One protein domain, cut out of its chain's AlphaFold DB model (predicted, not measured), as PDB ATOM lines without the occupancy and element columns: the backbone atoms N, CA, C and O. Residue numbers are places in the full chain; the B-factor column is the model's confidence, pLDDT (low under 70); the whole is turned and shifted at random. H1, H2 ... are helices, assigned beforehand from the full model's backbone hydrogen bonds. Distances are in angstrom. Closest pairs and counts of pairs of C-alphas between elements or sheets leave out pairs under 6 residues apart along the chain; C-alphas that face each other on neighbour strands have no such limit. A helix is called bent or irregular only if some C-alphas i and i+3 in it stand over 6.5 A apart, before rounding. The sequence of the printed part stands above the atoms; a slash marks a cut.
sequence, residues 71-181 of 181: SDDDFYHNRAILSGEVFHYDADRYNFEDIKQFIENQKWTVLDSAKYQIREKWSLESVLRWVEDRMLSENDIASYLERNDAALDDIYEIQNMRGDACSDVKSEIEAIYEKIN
ATOM      1  N   SER A  71      76.760 177.483 125.368       96.62
ATOM      2  CA  SER A  71      76.692 176.774 124.091       96.62
ATOM      3  C   SER A  71      77.365 177.609 122.992       96.62
ATOM      4  O   SER A  71      77.514 178.823 123.147       96.62
ATOM      5  N   ASP A  72      77.751 176.985 121.876       94.94
ATOM      6  CA  ASP A  72      78.345 177.716 120.748       94.94
ATOM      7  C   ASP A  72      77.385 178.794 120.214       94.94
ATOM      8  O   ASP A  72      77.789 179.942 120.028       94.94
ATOM      9  N   ASP A  73      76.102 178.464 120.048       93.50
ATOM     10  CA  ASP A  73      75.085 179.400 119.549       93.50
ATOM     11  C   ASP A  73      74.897 180.597 120.497       93.50
ATOM     12  O   ASP A  73      74.882 181.750 120.061       93.50
ATOM     13  N   ASP A  74      74.825 180.348 121.812       94.31
ATOM     14  CA  ASP A  74      74.761 181.420 122.811       94.31
ATOM     15  C   ASP A  74      76.025 182.273 122.804       94.31
ATOM     16  O   ASP A  74      75.938 183.499 122.885       94.31
ATOM     17  N   PHE A  75      77.196 181.644 122.702       96.00
ATOM     18  CA  PHE A  75      78.463 182.353 122.660       96.00
ATOM     19  C   PHE A  75      78.511 183.322 121.481       96.00
ATOM     20  O   PHE A  75      78.832 184.495 121.673       96.00
ATOM     21  N   TYR A  76      78.180 182.860 120.275       95.31
ATOM     22  CA  TYR A  76      78.248 183.691 119.078       95.31
ATOM     23  C   TYR A  76      77.228 184.834 119.100       95.31
ATOM     24  O   TYR A  76      77.607 185.975 118.830       95.31
ATOM     25  N   HIS A  77      75.987 184.563 119.513       95.06
ATOM     26  CA  HIS A  77      74.951 185.589 119.633       95.06
ATOM     27  C   HIS A  77      75.331 186.674 120.656       95.06
ATOM     28  O   HIS A  77      75.334 187.867 120.349       95.06
ATOM     29  N   ASN A  78      75.735 186.274 121.866       95.25
ATOM     30  CA  ASN A  78      76.129 187.223 122.911       95.25
ATOM     31  C   ASN A  78      77.432 187.956 122.562       95.25
ATOM     32  O   ASN A  78      77.604 189.123 122.916       95.25
ATOM     33  N   ARG A  79      78.349 187.307 121.832       95.50
ATOM     34  CA  ARG A  79      79.555 187.960 121.319       95.50
ATOM     35  C   ARG A  79      79.210 189.057 120.320       95.50
ATOM     36  O   ARG A  79      79.828 190.113 120.403       95.50
ATOM     37  N   ALA A  80      78.250 188.828 119.423       95.06
ATOM     38  CA  ALA A  80      77.792 189.825 118.458       95.06
ATOM     39  C   ALA A  80      77.233 191.074 119.162       95.06
ATOM     40  O   ALA A  80      77.623 192.198 118.834       95.06
ATOM     41  N   ILE A  81      76.410 190.878 120.204       95.56
ATOM     42  CA  ILE A  81      75.910 191.964 121.068       95.56
ATOM     43  C   ILE A  81      77.070 192.693 121.749       95.56
ATOM     44  O   ILE A  81      77.126 193.922 121.723       95.56
ATOM     45  N   LEU A  82      78.021 191.957 122.336       94.88
ATOM     46  CA  LEU A  82      79.165 192.548 123.030       94.88
ATOM     47  C   LEU A  82      80.071 193.349 122.087       94.88
ATOM     48  O   LEU A  82      80.575 194.398 122.488       94.88
ATOM     49  N   SER A  83      80.335 192.870 120.872       92.12
ATOM     50  CA  SER A  83      81.209 193.561 119.917       92.12
ATOM     51  C   SER A  83      80.511 194.706 119.189       92.12
ATOM     52  O   SER A  83      81.200 195.606 118.705       92.12
ATOM     53  N   GLY A  84      79.176 194.688 119.117       93.06
ATOM     54  CA  GLY A  84      78.414 195.590 118.255       93.06
ATOM     55  C   GLY A  84      78.639 195.279 116.772       93.06
ATOM     56  O   GLY A  84      78.685 196.186 115.938       93.06
ATOM     57  N   GLU A  85      78.844 193.999 116.440       91.88
ATOM     58  CA  GLU A  85      79.025 193.529 115.063       91.88
ATOM     59  C   GLU A  85      77.960 192.493 114.725       91.88
ATOM     60  O   GLU A  85      77.749 191.553 115.480       91.88
ATOM     61  N   VAL A  86      77.310 192.634 113.568       90.06
ATOM     62  CA  VAL A  86      76.196 191.756 113.161       90.06
ATOM     63  C   VAL A  86      76.625 190.317 112.858       90.06
ATOM     64  O   VAL A  86      75.788 189.432 112.706       90.06
ATOM     65  N   PHE A  87      77.929 190.068 112.723       87.12
ATOM     66  CA  PHE A  87      78.452 188.754 112.377       87.12
ATOM     67  C   PHE A  87      78.116 187.740 113.480       87.12
ATOM     68  O   PHE A  87      78.569 187.874 114.613       87.12
ATOM     69  N   HIS A  88      77.330 186.723 113.117       87.50
ATOM     70  CA  HIS A  88      76.728 185.727 114.012       87.50
ATOM     71  C   HIS A  88      75.673 186.235 115.011       87.50
ATOM     72  O   HIS A  88      75.315 185.499 115.932       87.50
ATOM     73  N   TYR A  89      75.138 187.446 114.835       92.06
ATOM     74  CA  TYR A  89      73.898 187.802 115.521       92.06
ATOM     75  C   TYR A  89      72.769 186.881 115.032       92.06
ATOM     76  O   TYR A  89      72.730 186.520 113.858       92.06
ATOM     77  N   ASP A  90      71.868 186.493 115.931       93.06
ATOM     78  CA  ASP A  90      70.754 185.588 115.621       93.06
ATOM     79  C   ASP A  90      69.451 186.394 115.633       93.06
ATOM     80  O   ASP A  90      69.012 186.855 116.689       93.06
ATOM     81  N   ALA A  91      68.875 186.604 114.447       93.12
ATOM     82  CA  ALA A  91      67.655 187.388 114.268       93.12
ATOM     83  C   ALA A  91      66.428 186.736 114.923       93.12
ATOM     84  O   ALA A  91      65.564 187.455 115.424       93.12
ATOM     85  N   ASP A  92      66.376 185.402 114.995       92.06
ATOM     86  CA  ASP A  92      65.250 184.673 115.595       92.06
ATOM     87  C   ASP A  92      65.185 184.883 117.115       92.06
ATOM     88  O   ASP A  92      64.139 184.718 117.749       92.06
ATOM     89  N   ARG A  93      66.309 185.297 117.709       91.56
ATOM     90  CA  ARG A  93      66.454 185.640 119.127       91.56
ATOM     91  C   ARG A  93      66.294 187.130 119.400       91.56
ATOM     92  O   ARG A  93      66.694 187.592 120.465       91.56
ATOM     93  N   TYR A  94      65.733 187.881 118.454       91.75
ATOM     94  CA  TYR A  94      65.534 189.317 118.589       91.75
ATOM     95  C   TYR A  94      64.919 189.702 119.944       91.75
ATOM     96  O   TYR A  94      63.859 189.222 120.349       91.75
ATOM     97  N   ASN A  95      65.591 190.640 120.605       94.19
ATOM     98  CA  ASN A  95      65.120 191.316 121.794       94.19
ATOM     99  C   ASN A  95      65.537 192.785 121.702       94.19
ATOM    100  O   ASN A  95      66.709 193.094 121.493       94.19
ATOM    101  N   PHE A  96      64.583 193.695 121.882       94.81
ATOM    102  CA  PHE A  96      64.846 195.125 121.759       94.81
ATOM    103  C   PHE A  96      65.918 195.627 122.740       94.81
ATOM    104  O   PHE A  96      66.730 196.475 122.384       94.81
ATOM    105  N   GLU A  97      65.979 195.084 123.959       95.81
ATOM    106  CA  GLU A  97      67.000 195.467 124.940       95.81
ATOM    107  C   GLU A  97      68.404 195.017 124.518       95.81
ATOM    108  O   GLU A  97      69.370 195.762 124.701       95.81
ATOM    109  N   ASP A  98      68.514 193.854 123.875       94.69
ATOM    110  CA  ASP A  98      69.777 193.377 123.307       94.69
ATOM    111  C   ASP A  98      70.225 194.272 122.147       94.69
ATOM    112  O   ASP A  98      71.416 194.547 122.010       94.69
ATOM    113  N   ILE A  99      69.288 194.824 121.368       96.12
ATOM    114  CA  ILE A  99      69.599 195.824 120.337       96.12
ATOM    115  C   ILE A  99      70.119 197.126 120.946       96.12
ATOM    116  O   ILE A  99      71.090 197.688 120.435       96.12
ATOM    117  N   LYS A 100      69.546 197.600 122.059       96.00
ATOM    118  CA  LYS A 100      70.095 198.781 122.746       96.00
ATOM    119  C   LYS A 100      71.529 198.540 123.196       96.00
ATOM    120  O   LYS A 100      72.395 199.383 122.965       96.00
ATOM    121  N   GLN A 101      71.788 197.376 123.793       94.56
ATOM    122  CA  GLN A 101      73.135 196.989 124.209       94.56
ATOM    123  C   GLN A 101      74.076 196.853 123.012       94.56
ATOM    124  O   GLN A 101      75.206 197.332 123.078       94.56
ATOM    125  N   PHE A 102      73.615 196.260 121.911       95.62
ATOM    126  CA  PHE A 102      74.374 196.145 120.671       95.62
ATOM    127  C   PHE A 102      74.814 197.524 120.168       95.62
ATOM    128  O   PHE A 102      75.994 197.719 119.885       95.62
ATOM    129  N   ILE A 103      73.888 198.485 120.071       95.75
ATOM    130  CA  ILE A 103      74.176 199.834 119.558       95.75
ATOM    131  C   ILE A 103      75.149 200.566 120.488       95.75
ATOM    132  O   ILE A 103      76.124 201.150 120.016       95.75
ATOM    133  N   GLU A 104      74.949 200.487 121.805       94.00
ATOM    134  CA  GLU A 104      75.861 201.102 122.775       94.00
ATOM    135  C   GLU A 104      77.271 200.490 122.700       94.00
ATOM    136  O   GLU A 104      78.281 201.196 122.693       94.00
ATOM    137  N   ASN A 105      77.361 199.168 122.555       94.00
ATOM    138  CA  ASN A 105      78.634 198.481 122.373       94.00
ATOM    139  C   ASN A 105      79.293 198.830 121.033       94.00
ATOM    140  O   ASN A 105      80.514 198.986 120.972       94.00
ATOM    141  N   GLN A 106      78.503 199.006 119.973       94.69
ATOM    142  CA  GLN A 106      78.995 199.443 118.672       94.69
ATOM    143  C   GLN A 106      79.591 200.851 118.751       94.69
ATOM    144  O   GLN A 106      80.686 201.051 118.223       94.69
ATOM    145  N   LYS A 107      78.944 201.802 119.449       94.31
ATOM    146  CA  LYS A 107      79.504 203.149 119.687       94.31
ATOM    147  C   LYS A 107      80.911 203.052 120.258       94.31
ATOM    148  O   LYS A 107      81.838 203.664 119.734       94.31
ATOM    149  N   TRP A 108      81.072 202.234 121.299       91.38
ATOM    150  CA  TRP A 108      82.358 202.046 121.956       91.38
ATOM    151  C   TRP A 108      83.412 201.453 121.010       91.38
ATOM    152  O   TRP A 108      84.495 202.022 120.865       91.38
ATOM    153  N   THR A 109      83.090 200.352 120.324       92.12
ATOM    154  CA  THR A 109      84.007 199.670 119.395       92.12
ATOM    155  C   THR A 109      84.431 200.583 118.241       92.12
ATOM    156  O   THR A 109      85.608 200.615 117.861       92.12
ATOM    157  N   VAL A 110      83.485 201.340 117.679       94.75
ATOM    158  CA  VAL A 110      83.737 202.272 116.575       94.75
ATOM    159  C   VAL A 110      84.582 203.448 117.047       94.75
ATOM    160  O   VAL A 110      85.546 203.788 116.367       94.75
ATOM    161  N   LEU A 111      84.295 204.027 118.215       93.44
ATOM    162  CA  LEU A 111      85.092 205.118 118.776       93.44
ATOM    163  C   LEU A 111      86.532 204.681 119.087       93.44
ATOM    164  O   LEU A 111      87.474 205.385 118.721       93.44
ATOM    165  N   ASP A 112      86.724 203.529 119.736       90.06
ATOM    166  CA  ASP A 112      88.061 203.010 120.061       90.06
ATOM    167  C   ASP A 112      88.882 202.760 118.790       90.06
ATOM    168  O   ASP A 112      90.029 203.196 118.671       90.06
ATOM    169  N   SER A 113      88.244 202.169 117.778       93.06
ATOM    170  CA  SER A 113      88.844 202.001 116.458       93.06
ATOM    171  C   SER A 113      89.146 203.351 115.804       93.06
ATOM    172  O   SER A 113      90.252 203.557 115.329       93.06
ATOM    173  N   ALA A 114      88.233 204.323 115.826       94.88
ATOM    174  CA  ALA A 114      88.475 205.642 115.247       94.88
ATOM    175  C   ALA A 114      89.711 206.325 115.858       94.88
ATOM    176  O   ALA A 114      90.499 206.926 115.128       94.88
ATOM    177  N   LYS A 115      89.963 206.167 117.165       92.12
ATOM    178  CA  LYS A 115      91.188 206.681 117.810       92.12
ATOM    179  C   LYS A 115      92.468 206.104 117.194       92.12
ATOM    180  O   LYS A 115      93.464 206.827 117.104       92.12
ATOM    181  N   TYR A 116      92.468 204.845 116.753       91.75
ATOM    182  CA  TYR A 116      93.593 204.263 116.010       91.75
ATOM    183  C   TYR A 116      93.779 204.956 114.650       91.75
ATOM    184  O   TYR A 116      94.892 205.347 114.306       91.75
ATOM    185  N   GLN A 117      92.695 205.226 113.927       94.44
ATOM    186  CA  GLN A 117      92.727 205.847 112.596       94.44
ATOM    187  C   GLN A 117      93.286 207.275 112.688       94.44
ATOM    188  O   GLN A 117      94.104 207.694 111.866       94.44
ATOM    189  N   ILE A 118      92.917 208.003 113.747       93.31
ATOM    190  CA  ILE A 118      93.456 209.335 114.050       93.31
ATOM    191  C   ILE A 118      94.972 209.272 114.293       93.31
ATOM    192  O   ILE A 118      95.716 210.123 113.802       93.31
ATOM    193  N   ARG A 119      95.467 208.248 115.003       88.62
ATOM    194  CA  ARG A 119      96.914 208.042 115.230       88.62
ATOM    195  C   ARG A 119      97.669 207.731 113.945       88.62
ATOM    196  O   ARG A 119      98.775 208.236 113.760       88.62
ATOM    197  N   GLU A 120      97.036 206.989 113.042       91.81
ATOM    198  CA  GLU A 120      97.513 206.750 111.675       91.81
ATOM    199  C   GLU A 120      97.368 207.987 110.767       91.81
ATOM    200  O   GLU A 120      97.611 207.918 109.562       91.81
ATOM    201  N   LYS A 121      97.035 209.149 111.348       92.75
ATOM    202  CA  LYS A 121      96.991 210.467 110.702       92.75
ATOM    203  C   LYS A 121      95.961 210.567 109.585       92.75
ATOM    204  O   LYS A 121      96.159 211.307 108.619       92.75
ATOM    205  N   TRP A 122      94.855 209.843 109.717       96.25
ATOM    206  CA  TRP A 122      93.707 210.054 108.849       96.25
ATOM    207  C   TRP A 122      93.176 211.481 109.043       96.25
ATOM    208  O   TRP A 122      93.342 212.087 110.106       96.25
ATOM    209  N   SER A 123      92.565 212.054 108.006       96.62
ATOM    210  CA  SER A 123      91.900 213.352 108.138       96.62
ATOM    211  C   SER A 123      90.590 213.196 108.911       96.62
ATOM    212  O   SER A 123      89.983 212.124 108.880       96.62
ATOM    213  N   LEU A 124      90.131 214.275 109.555       96.69
ATOM    214  CA  LEU A 124      88.834 214.293 110.239       96.69
ATOM    215  C   LEU A 124      87.717 213.802 109.307       96.69
ATOM    216  O   LEU A 124      86.993 212.880 109.658       96.69
ATOM    217  N   GLU A 125      87.640 214.334 108.084       97.50
ATOM    218  CA  GLU A 125      86.634 213.924 107.094       97.50
ATOM    219  C   GLU A 125      86.683 212.416 106.791       97.50
ATOM    220  O   GLU A 125      85.642 211.762 106.728       97.50
ATOM    221  N   SER A 126      87.881 211.839 106.636       97.75
ATOM    222  CA  SER A 126      88.030 210.402 106.384       97.75
ATOM    223  C   SER A 126      87.593 209.552 107.574       97.75
ATOM    224  O   SER A 126      86.967 208.514 107.370       97.75
ATOM    225  N   VAL A 127      87.886 209.982 108.804       97.50
ATOM    226  CA  VAL A 127      87.443 209.272 110.013       97.50
ATOM    227  C   VAL A 127      85.925 209.373 110.177       97.50
ATOM    228  O   VAL A 127      85.286 208.358 110.428       97.50
ATOM    229  N   LEU A 128      85.327 210.551 109.969       97.88
ATOM    230  CA  LEU A 128      83.874 210.735 110.074       97.88
ATOM    231  C   LEU A 128      83.111 209.886 109.048       97.88
ATOM    232  O   LEU A 128      82.116 209.261 109.408       97.88
ATOM    233  N   ARG A 129      83.599 209.804 107.802       97.25
ATOM    234  CA  ARG A 129      83.016 208.919 106.779       97.25
ATOM    235  C   ARG A 129      83.149 207.446 107.166       97.25
ATOM    236  O   ARG A 129      82.194 206.690 107.055       97.25
ATOM    237  N   TRP A 130      84.312 207.050 107.682       96.62
ATOM    238  CA  TRP A 130      84.524 205.685 108.158       96.62
ATOM    239  C   TRP A 130      83.558 205.312 109.298       96.62
ATOM    240  O   TRP A 130      83.053 204.194 109.324       96.62
ATOM    241  N   VAL A 131      83.252 206.238 110.214       96.62
ATOM    242  CA  VAL A 131      82.246 206.022 111.273       96.62
ATOM    243  C   VAL A 131      80.855 205.792 110.689       96.62
ATOM    244  O   VAL A 131      80.182 204.849 111.105       96.62
ATOM    245  N   GLU A 132      80.435 206.607 109.715       95.81
ATOM    246  CA  GLU A 132      79.154 206.414 109.018       95.81
ATOM    247  C   GLU A 132      79.077 205.026 108.386       95.81
ATOM    248  O   GLU A 132      78.113 204.301 108.620       95.81
ATOM    249  N   ASP A 133      80.121 204.618 107.663       94.06
ATOM    250  CA  ASP A 133      80.177 203.309 107.012       94.06
ATOM    251  C   ASP A 133      80.076 202.156 108.029       94.06
ATOM    252  O   ASP A 133      79.510 201.097 107.746       94.06
ATOM    253  N   ARG A 134      80.613 202.331 109.242       92.62
ATOM    254  CA  ARG A 134      80.570 201.296 110.285       92.62
ATOM    255  C   ARG A 134      79.234 201.208 111.012       92.62
ATOM    256  O   ARG A 134      78.890 200.113 111.449       92.62
ATOM    257  N   MET A 135      78.511 202.315 111.158       93.88
ATOM    258  CA  MET A 135      77.287 202.369 111.968       93.88
ATOM    259  C   MET A 135      75.997 202.393 111.146       93.88
ATOM    260  O   MET A 135      74.956 201.987 111.654       93.88
ATOM    261  N   LEU A 136      76.053 202.865 109.897       93.19
ATOM    262  CA  LEU A 136      74.879 203.143 109.062       93.19
ATOM    263  C   LEU A 136      74.934 202.477 107.675       93.19
ATOM    264  O   LEU A 136      74.176 202.863 106.782       93.19
ATOM    265  N   SER A 137      75.845 201.523 107.457       88.31
ATOM    266  CA  SER A 137      75.902 200.786 106.190       88.31
ATOM    267  C   SER A 137      74.789 199.749 106.069       88.31
ATOM    268  O   SER A 137      74.161 199.346 107.038       88.31
ATOM    269  N   GLU A 138      74.625 199.208 104.864       82.94
ATOM    270  CA  GLU A 138      73.707 198.099 104.565       82.94
ATOM    271  C   GLU A 138      73.944 196.816 105.388       82.94
ATOM    272  O   GLU A 138      73.149 195.880 105.328       82.94
ATOM    273  N   ASN A 139      75.049 196.741 106.134       82.12
ATOM    274  CA  ASN A 139      75.380 195.629 107.019       82.12
ATOM    275  C   ASN A 139      75.289 196.005 108.503       82.12
ATOM    276  O   ASN A 139      75.819 195.282 109.343       82.12
ATOM    277  N   ASP A 140      74.626 197.114 108.829       90.00
ATOM    278  CA  ASP A 140      74.296 197.457 110.207       90.00
ATOM    279  C   ASP A 140      73.179 196.565 110.782       90.00
ATOM    280  O   ASP A 140      72.571 195.747 110.084       90.00
ATOM    281  N   ILE A 141      72.935 196.704 112.088       93.81
ATOM    282  CA  ILE A 141      71.976 195.869 112.817       93.81
ATOM    283  C   ILE A 141      70.528 196.086 112.368       93.81
ATOM    284  O   ILE A 141      69.772 195.123 112.311       93.81
ATOM    285  N   ALA A 142      70.141 197.305 111.984       93.19
ATOM    286  CA  ALA A 142      68.797 197.574 111.488       93.19
ATOM    287  C   ALA A 142      68.603 196.909 110.119       93.19
ATOM    288  O   ALA A 142      67.667 196.135 109.937       93.19
ATOM    289  N   SER A 143      69.531 197.123 109.182       92.38
ATOM    290  CA  SER A 143      69.495 196.459 107.874       92.38
ATOM    291  C   SER A 143      69.606 194.936 107.986       92.38
ATOM    292  O   SER A 143      69.055 194.205 107.163       92.38
ATOM    293  N   TYR A 144      70.316 194.417 108.989       94.06
ATOM    294  CA  TYR A 144      70.352 192.985 109.272       94.06
ATOM    295  C   TYR A 144      68.984 192.459 109.731       94.06
ATOM    296  O   TYR A 144      68.514 191.477 109.164       94.06
ATOM    297  N   LEU A 145      68.329 193.108 110.697       94.06
ATOM    298  CA  LEU A 145      67.010 192.693 111.191       94.06
ATOM    299  C   LEU A 145      65.935 192.774 110.098       94.06
ATOM    300  O   LEU A 145      65.205 191.809 109.894       94.06
ATOM    301  N   GLU A 146      65.912 193.868 109.332       92.94
ATOM    302  CA  GLU A 146      64.958 194.074 108.236       92.94
ATOM    303  C   GLU A 146      65.076 192.986 107.156       92.94
ATOM    304  O   GLU A 146      64.070 192.445 106.710       92.94
ATOM    305  N   ARG A 147      66.301 192.588 106.777       93.31
ATOM    306  CA  ARG A 147      66.533 191.509 105.793       93.31
ATOM    307  C   ARG A 147      66.115 190.120 106.277       93.31
ATOM    308  O   ARG A 147      65.947 189.233 105.444       93.31
ATOM    309  N   ASN A 148      66.011 189.924 107.587       93.75
ATOM    310  CA  ASN A 148      65.583 188.665 108.197       93.75
ATOM    311  C   ASN A 148      64.117 188.720 108.659       93.75
ATOM    312  O   ASN A 148      63.700 187.861 109.429       93.75
ATOM    313  N   ASP A 149      63.346 189.726 108.221       92.38
ATOM    314  CA  ASP A 149      61.948 189.943 108.618       92.38
ATOM    315  C   ASP A 149      61.746 189.989 110.151       92.38
ATOM    316  O   ASP A 149      60.681 189.653 110.674       92.38
ATOM    317  N   ALA A 150      62.772 190.430 110.885       89.94
ATOM    318  CA  ALA A 150      62.763 190.576 112.335       89.94
ATOM    319  C   ALA A 150      62.559 192.045 112.734       89.94
ATOM    320  O   ALA A 150      63.007 192.960 112.044       89.94
ATOM    321  N   ALA A 151      61.911 192.278 113.883       88.00
ATOM    322  CA  ALA A 151      61.729 193.610 114.472       88.00
ATOM    323  C   ALA A 151      60.993 194.639 113.584       88.00
ATOM    324  O   ALA A 151      61.215 195.839 113.730       88.00
ATOM    325  N   LEU A 152      60.115 194.198 112.672       86.75
ATOM    326  CA  LEU A 152      59.432 195.082 111.711       86.75
ATOM    327  C   LEU A 152      58.670 196.242 112.378       86.75
ATOM    328  O   LEU A 152      58.653 197.346 111.840       86.75
ATOM    329  N   ASP A 153      58.082 196.007 113.553       91.94
ATOM    330  CA  ASP A 153      57.347 197.032 114.304       91.94
ATOM    331  C   ASP A 153      58.277 198.071 114.962       91.94
ATOM    332  O   ASP A 153      57.895 199.231 115.119       91.94
ATOM    333  N   ASP A 154      59.516 197.682 115.280       94.38
ATOM    334  CA  ASP A 154      60.495 198.501 116.009       94.38
ATOM    335  C   ASP A 154      61.566 199.105 115.080       94.38
ATOM    336  O   ASP A 154      62.390 199.916 115.510       94.38
ATOM    337  N   ILE A 155      61.578 198.735 113.792       95.12
ATOM    338  CA  ILE A 155      62.698 199.012 112.884       95.12
ATOM    339  C   ILE A 155      63.021 200.503 112.773       95.12
ATOM    340  O   ILE A 155      64.190 200.884 112.779       95.12
ATOM    341  N   TYR A 156      62.005 201.368 112.745       95.38
ATOM    342  CA  TYR A 156      62.198 202.817 112.698       95.38
ATOM    343  C   TYR A 156      62.843 203.362 113.976       95.38
ATOM    344  O   TYR A 156      63.676 204.264 113.907       95.38
ATOM    345  N   GLU A 157      62.488 202.817 115.140       96.81
ATOM    346  CA  GLU A 157      63.099 203.206 116.410       96.81
ATOM    347  C   GLU A 157      64.568 202.781 116.447       96.81
ATOM    348  O   GLU A 157      65.437 203.604 116.735       96.81
ATOM    349  N   ILE A 158      64.864 201.544 116.036       96.25
ATOM    350  CA  ILE A 158      66.238 201.033 115.918       96.25
ATOM    351  C   ILE A 158      67.052 201.902 114.949       96.25
ATOM    352  O   ILE A 158      68.206 202.237 115.227       96.25
ATOM    353  N   GLN A 159      66.456 202.315 113.825       95.62
ATOM    354  CA  GLN A 159      67.097 203.197 112.851       95.62
ATOM    355  C   GLN A 159      67.416 204.587 113.417       95.62
ATOM    356  O   GLN A 159      68.490 205.120 113.133       95.62
ATOM    357  N   ASN A 160      66.528 205.159 114.228       96.56
ATOM    358  CA  ASN A 160      66.790 206.430 114.901       96.56
ATOM    359  C   ASN A 160      67.898 206.274 115.950       96.56
ATOM    360  O   ASN A 160      68.852 207.046 115.944       96.56
ATOM    361  N   MET A 161      67.839 205.217 116.768       96.62
ATOM    362  CA  MET A 161      68.848 204.930 117.790       96.62
ATOM    363  C   MET A 161      70.262 204.804 117.214       96.62
ATOM    364  O   MET A 161      71.201 205.376 117.767       96.62
ATOM    365  N   ARG A 162      70.442 204.088 116.094       94.75
ATOM    366  CA  ARG A 162      71.759 204.002 115.430       94.75
ATOM    367  C   ARG A 162      72.197 205.346 114.834       94.75
ATOM    368  O   ARG A 162      73.389 205.646 114.829       94.75
ATOM    369  N   GLY A 163      71.252 206.154 114.348       96.38
ATOM    370  CA  GLY A 163      71.514 207.498 113.834       96.38
ATOM    371  C   GLY A 163      72.051 208.425 114.923       96.38
ATOM    372  O   GLY A 163      73.107 209.033 114.744       96.38
ATOM    373  N   ASP A 164      71.378 208.450 116.074       97.31
ATOM    374  CA  ASP A 164      71.797 209.201 117.260       97.31
ATOM    375  C   ASP A 164      73.171 208.723 117.746       97.31
ATOM    376  O   ASP A 164      74.092 209.519 117.925       97.31
ATOM    377  N   ALA A 165      73.358 207.405 117.839       96.56
ATOM    378  CA  ALA A 165      74.628 206.789 118.201       96.56
ATOM    379  C   ALA A 165      75.779 207.187 117.257       96.56
ATOM    380  O   ALA A 165      76.883 207.484 117.715       96.56
ATOM    381  N   CYS A 166      75.533 207.223 115.945       97.50
ATOM    382  CA  CYS A 166      76.512 207.685 114.964       97.50
ATOM    383  C   CYS A 166      76.841 209.171 115.148       97.50
ATOM    384  O   CYS A 166      78.011 209.549 115.040       97.50
ATOM    385  N   SER A 167      75.838 210.008 115.424       97.75
ATOM    386  CA  SER A 167      76.040 211.432 115.693       97.75
ATOM    387  C   SER A 167      76.900 211.648 116.939       97.75
ATOM    388  O   SER A 167      77.859 212.416 116.880       97.75
ATOM    389  N   ASP A 168      76.613 210.930 118.027       96.75
ATOM    390  CA  ASP A 168      77.385 210.993 119.273       96.75
ATOM    391  C   ASP A 168      78.869 210.681 119.028       96.75
ATOM    392  O   ASP A 168      79.748 211.464 119.388       96.75
ATOM    393  N   VAL A 169      79.156 209.558 118.355       96.50
ATOM    394  CA  VAL A 169      80.535 209.121 118.076       96.50
ATOM    395  C   VAL A 169      81.283 210.152 117.230       96.50
ATOM    396  O   VAL A 169      82.456 210.432 117.484       96.50
ATOM    397  N   LYS A 170      80.619 210.752 116.237       97.62
ATOM    398  CA  LYS A 170      81.215 211.822 115.427       97.62
ATOM    399  C   LYS A 170      81.559 213.049 116.262       97.62
ATOM    400  O   LYS A 170      82.680 213.535 116.147       97.62
ATOM    401  N   SER A 171      80.648 213.507 117.119       96.81
ATOM    402  CA  SER A 171      80.902 214.647 118.005       96.81
ATOM    403  C   SER A 171      82.068 214.385 118.964       96.81
ATOM    404  O   SER A 171      82.893 215.269 119.198       96.81
ATOM    405  N   GLU A 172      82.203 213.160 119.478       94.00
ATOM    406  CA  GLU A 172      83.365 212.777 120.286       94.00
ATOM    407  C   GLU A 172      84.674 212.810 119.483       94.00
ATOM    408  O   GLU A 172      85.698 213.287 119.979       94.00
ATOM    409  N   ILE A 173      84.655 212.352 118.230       95.31
ATOM    410  CA  ILE A 173      85.817 212.398 117.333       95.31
ATOM    411  C   ILE A 173      86.214 213.837 117.009       95.31
ATOM    412  O   ILE A 173      87.399 214.162 117.060       95.31
ATOM    413  N   GLU A 174      85.253 214.712 116.720       95.94
ATOM    414  CA  GLU A 174      85.507 216.138 116.504       95.94
ATOM    415  C   GLU A 174      86.192 216.760 117.728       95.94
ATOM    416  O   GLU A 174      87.259 217.362 117.596       95.94
ATOM    417  N   ALA A 175      85.667 216.505 118.932       92.25
ATOM    418  CA  ALA A 175      86.269 216.973 120.179       92.25
ATOM    419  C   ALA A 175      87.690 216.419 120.401       92.25
ATOM    420  O   ALA A 175      88.549 217.098 120.967       92.25
ATOM    421  N   ILE A 176      87.972 215.188 119.963       91.19
ATOM    422  CA  ILE A 176      89.330 214.628 119.978       91.19
ATOM    423  C   ILE A 176      90.243 215.396 119.015       91.19
ATOM    424  O   ILE A 176      91.350 215.762 119.410       91.19
ATOM    425  N   TYR A 177      89.802 215.669 117.783       92.25
ATOM    426  CA  TYR A 177      90.583 216.436 116.806       92.25
ATOM    427  C   TYR A 177      90.876 217.863 117.280       92.25
ATOM    428  O   TYR A 177      91.978 218.362 117.061       92.25
ATOM    429  N   GLU A 178      89.930 218.510 117.956       90.12
ATOM    430  CA  GLU A 178      90.143 219.824 118.572       90.12
ATOM    431  C   GLU A 178      91.188 219.786 119.693       90.12
ATOM    432  O   GLU A 178      91.939 220.740 119.863       90.12
ATOM    433  N   LYS A 179      91.264 218.688 120.456       85.25
ATOM    434  CA  LYS A 179      92.237 218.529 121.553       85.25
ATOM    435  C   LYS A 179      93.671 218.288 121.065       85.25
ATOM    436  O   LYS A 179      94.607 218.575 121.812       85.25
ATOM    437  N   ILE A 180      93.852 217.687 119.885       84.12
ATOM    438  CA  ILE A 180      95.175 217.278 119.370       84.12
ATOM    439  C   ILE A 180      95.816 218.286 118.406       84.12
ATOM    440  O   ILE A 180      97.019 218.170 118.158       84.12
ATOM    441  N   ASN A 181      95.038 219.222 117.856       72.25
ATOM    442  CA  ASN A 181      95.514 220.311 116.993       72.25
ATOM    443  C   ASN A 181      95.806 221.582 117.800       72.25
ATOM    444  O   ASN A 181      96.732 222.319 117.388       72.25
TER     445      ASN A 181
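What this domain is: This is residues 71 to 181 of the 181 residues of an uncharacterized protein of Acinetobacter sp. FDAARGOS_515 (UniProt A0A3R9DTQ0). Two long helices, H2 and H5, run side by side the same way, and the shorter H3 runs back against both, so that the three make an up-and-down bundle. The short H4 comes after H3 and packs on the first residues of H5, while H1 slants off on the side of H2 away from H5 and meets H2 with its last residues, 80 to 83. The printed part has 111 residues, with five named helices in the order H1, H2, H3, H4, H5 and no named strand, and its class is all helix. It is compact, with a radius of gyration of the C-alphas of 14.8 A, and elongated in outline, spanning 47 by 30 by 20 A.

Where its parts are: The printed part begins at Ser 71, and H1 follows with residues 72 to 83, from C-alpha 72 at (78.345, 177.716, 120.748), 16.1 A from first to last C-alpha. Residues 84 to 95 belong to no named element. H2, residues 96 to 119, begins at C-alpha 96 at (64.846, 195.125, 121.759) and is 35.2 A long from first to last C-alpha. H3, residues 124 to 136, has a length of 17.9 A between its first and last C-alphas. H4, residues 141 to 147, is the shortest at 9.9 A from first to last C-alpha. H5, residues 155 to 180, is the longest helix by residues, with 26, and is 37.8 A from first to last C-alpha, ending at C-alpha 180 at (95.175, 217.278, 119.370). No helix is bent or irregular.

How they stand to each other: H2 and H5 are the hub, each touching three other helices. They run the same way at a shallow tilt of 26 degrees, and their closest C-alphas, those of Leu 111 and Val 169, are 6.1 A apart. H2 and H3 form a helical hairpin, running opposite ways at a shallow tilt of 23 degrees, with the C-alphas of Ala 114 and Val 127 the closest at 6.5 A. H3 touches H5 at a shallow tilt of 21 degrees, opposite ways, and the closest C-alphas, those of Leu 128 and Lys 170, are 6.1 A apart. H2, H3 and H5 are a bundle, and it is up and down, each helix running against the one before it in the bundle. H4 and H5 form a second helical hairpin at a shallow tilt of 31 degrees, opposite ways; H5 touches H4 with residues 155 to 159 alone, and the closest C-alphas are those of Ala 142 and Gln 159, 6.0 A apart. H4 is close to H2 but not clearly touching, with the C-alphas of Ile 99 and Ile 141 at 7.9 A. H3 and H4 are only just apart, their closest C-alphas being 8.4 A from each other. H1 touches H2 at a steep tilt of 57 degrees, the same way, with residues 80 to 83 alone; the closest C-alphas, those of Ile 81 and Phe 102, are 4.5 A apart. H1 is apart from H3, H4 and H5. In H1, H3, H4 and H5 every O i to N i+4 pair is within hydrogen-bond range, and in H2 19 of 20 are.

The domain as a whole: The C-alphas farthest apart are those of Ser 71 and Asn 181, the first and last printed residues, at 48.0 A. Asn 181 is also the chain's last residue. The printed part has no cut. The link from H1 to H2 is long, with 12 residues whose C-alphas lie 5 to 20 A from the mean of all C-alphas. The links from H2 to H3 and from H3 to H4 are tight, and that from H4 to H5 is short, with 7 residues. The mean pLDDT of the printed part is 93.5, and no printed residue is under 70.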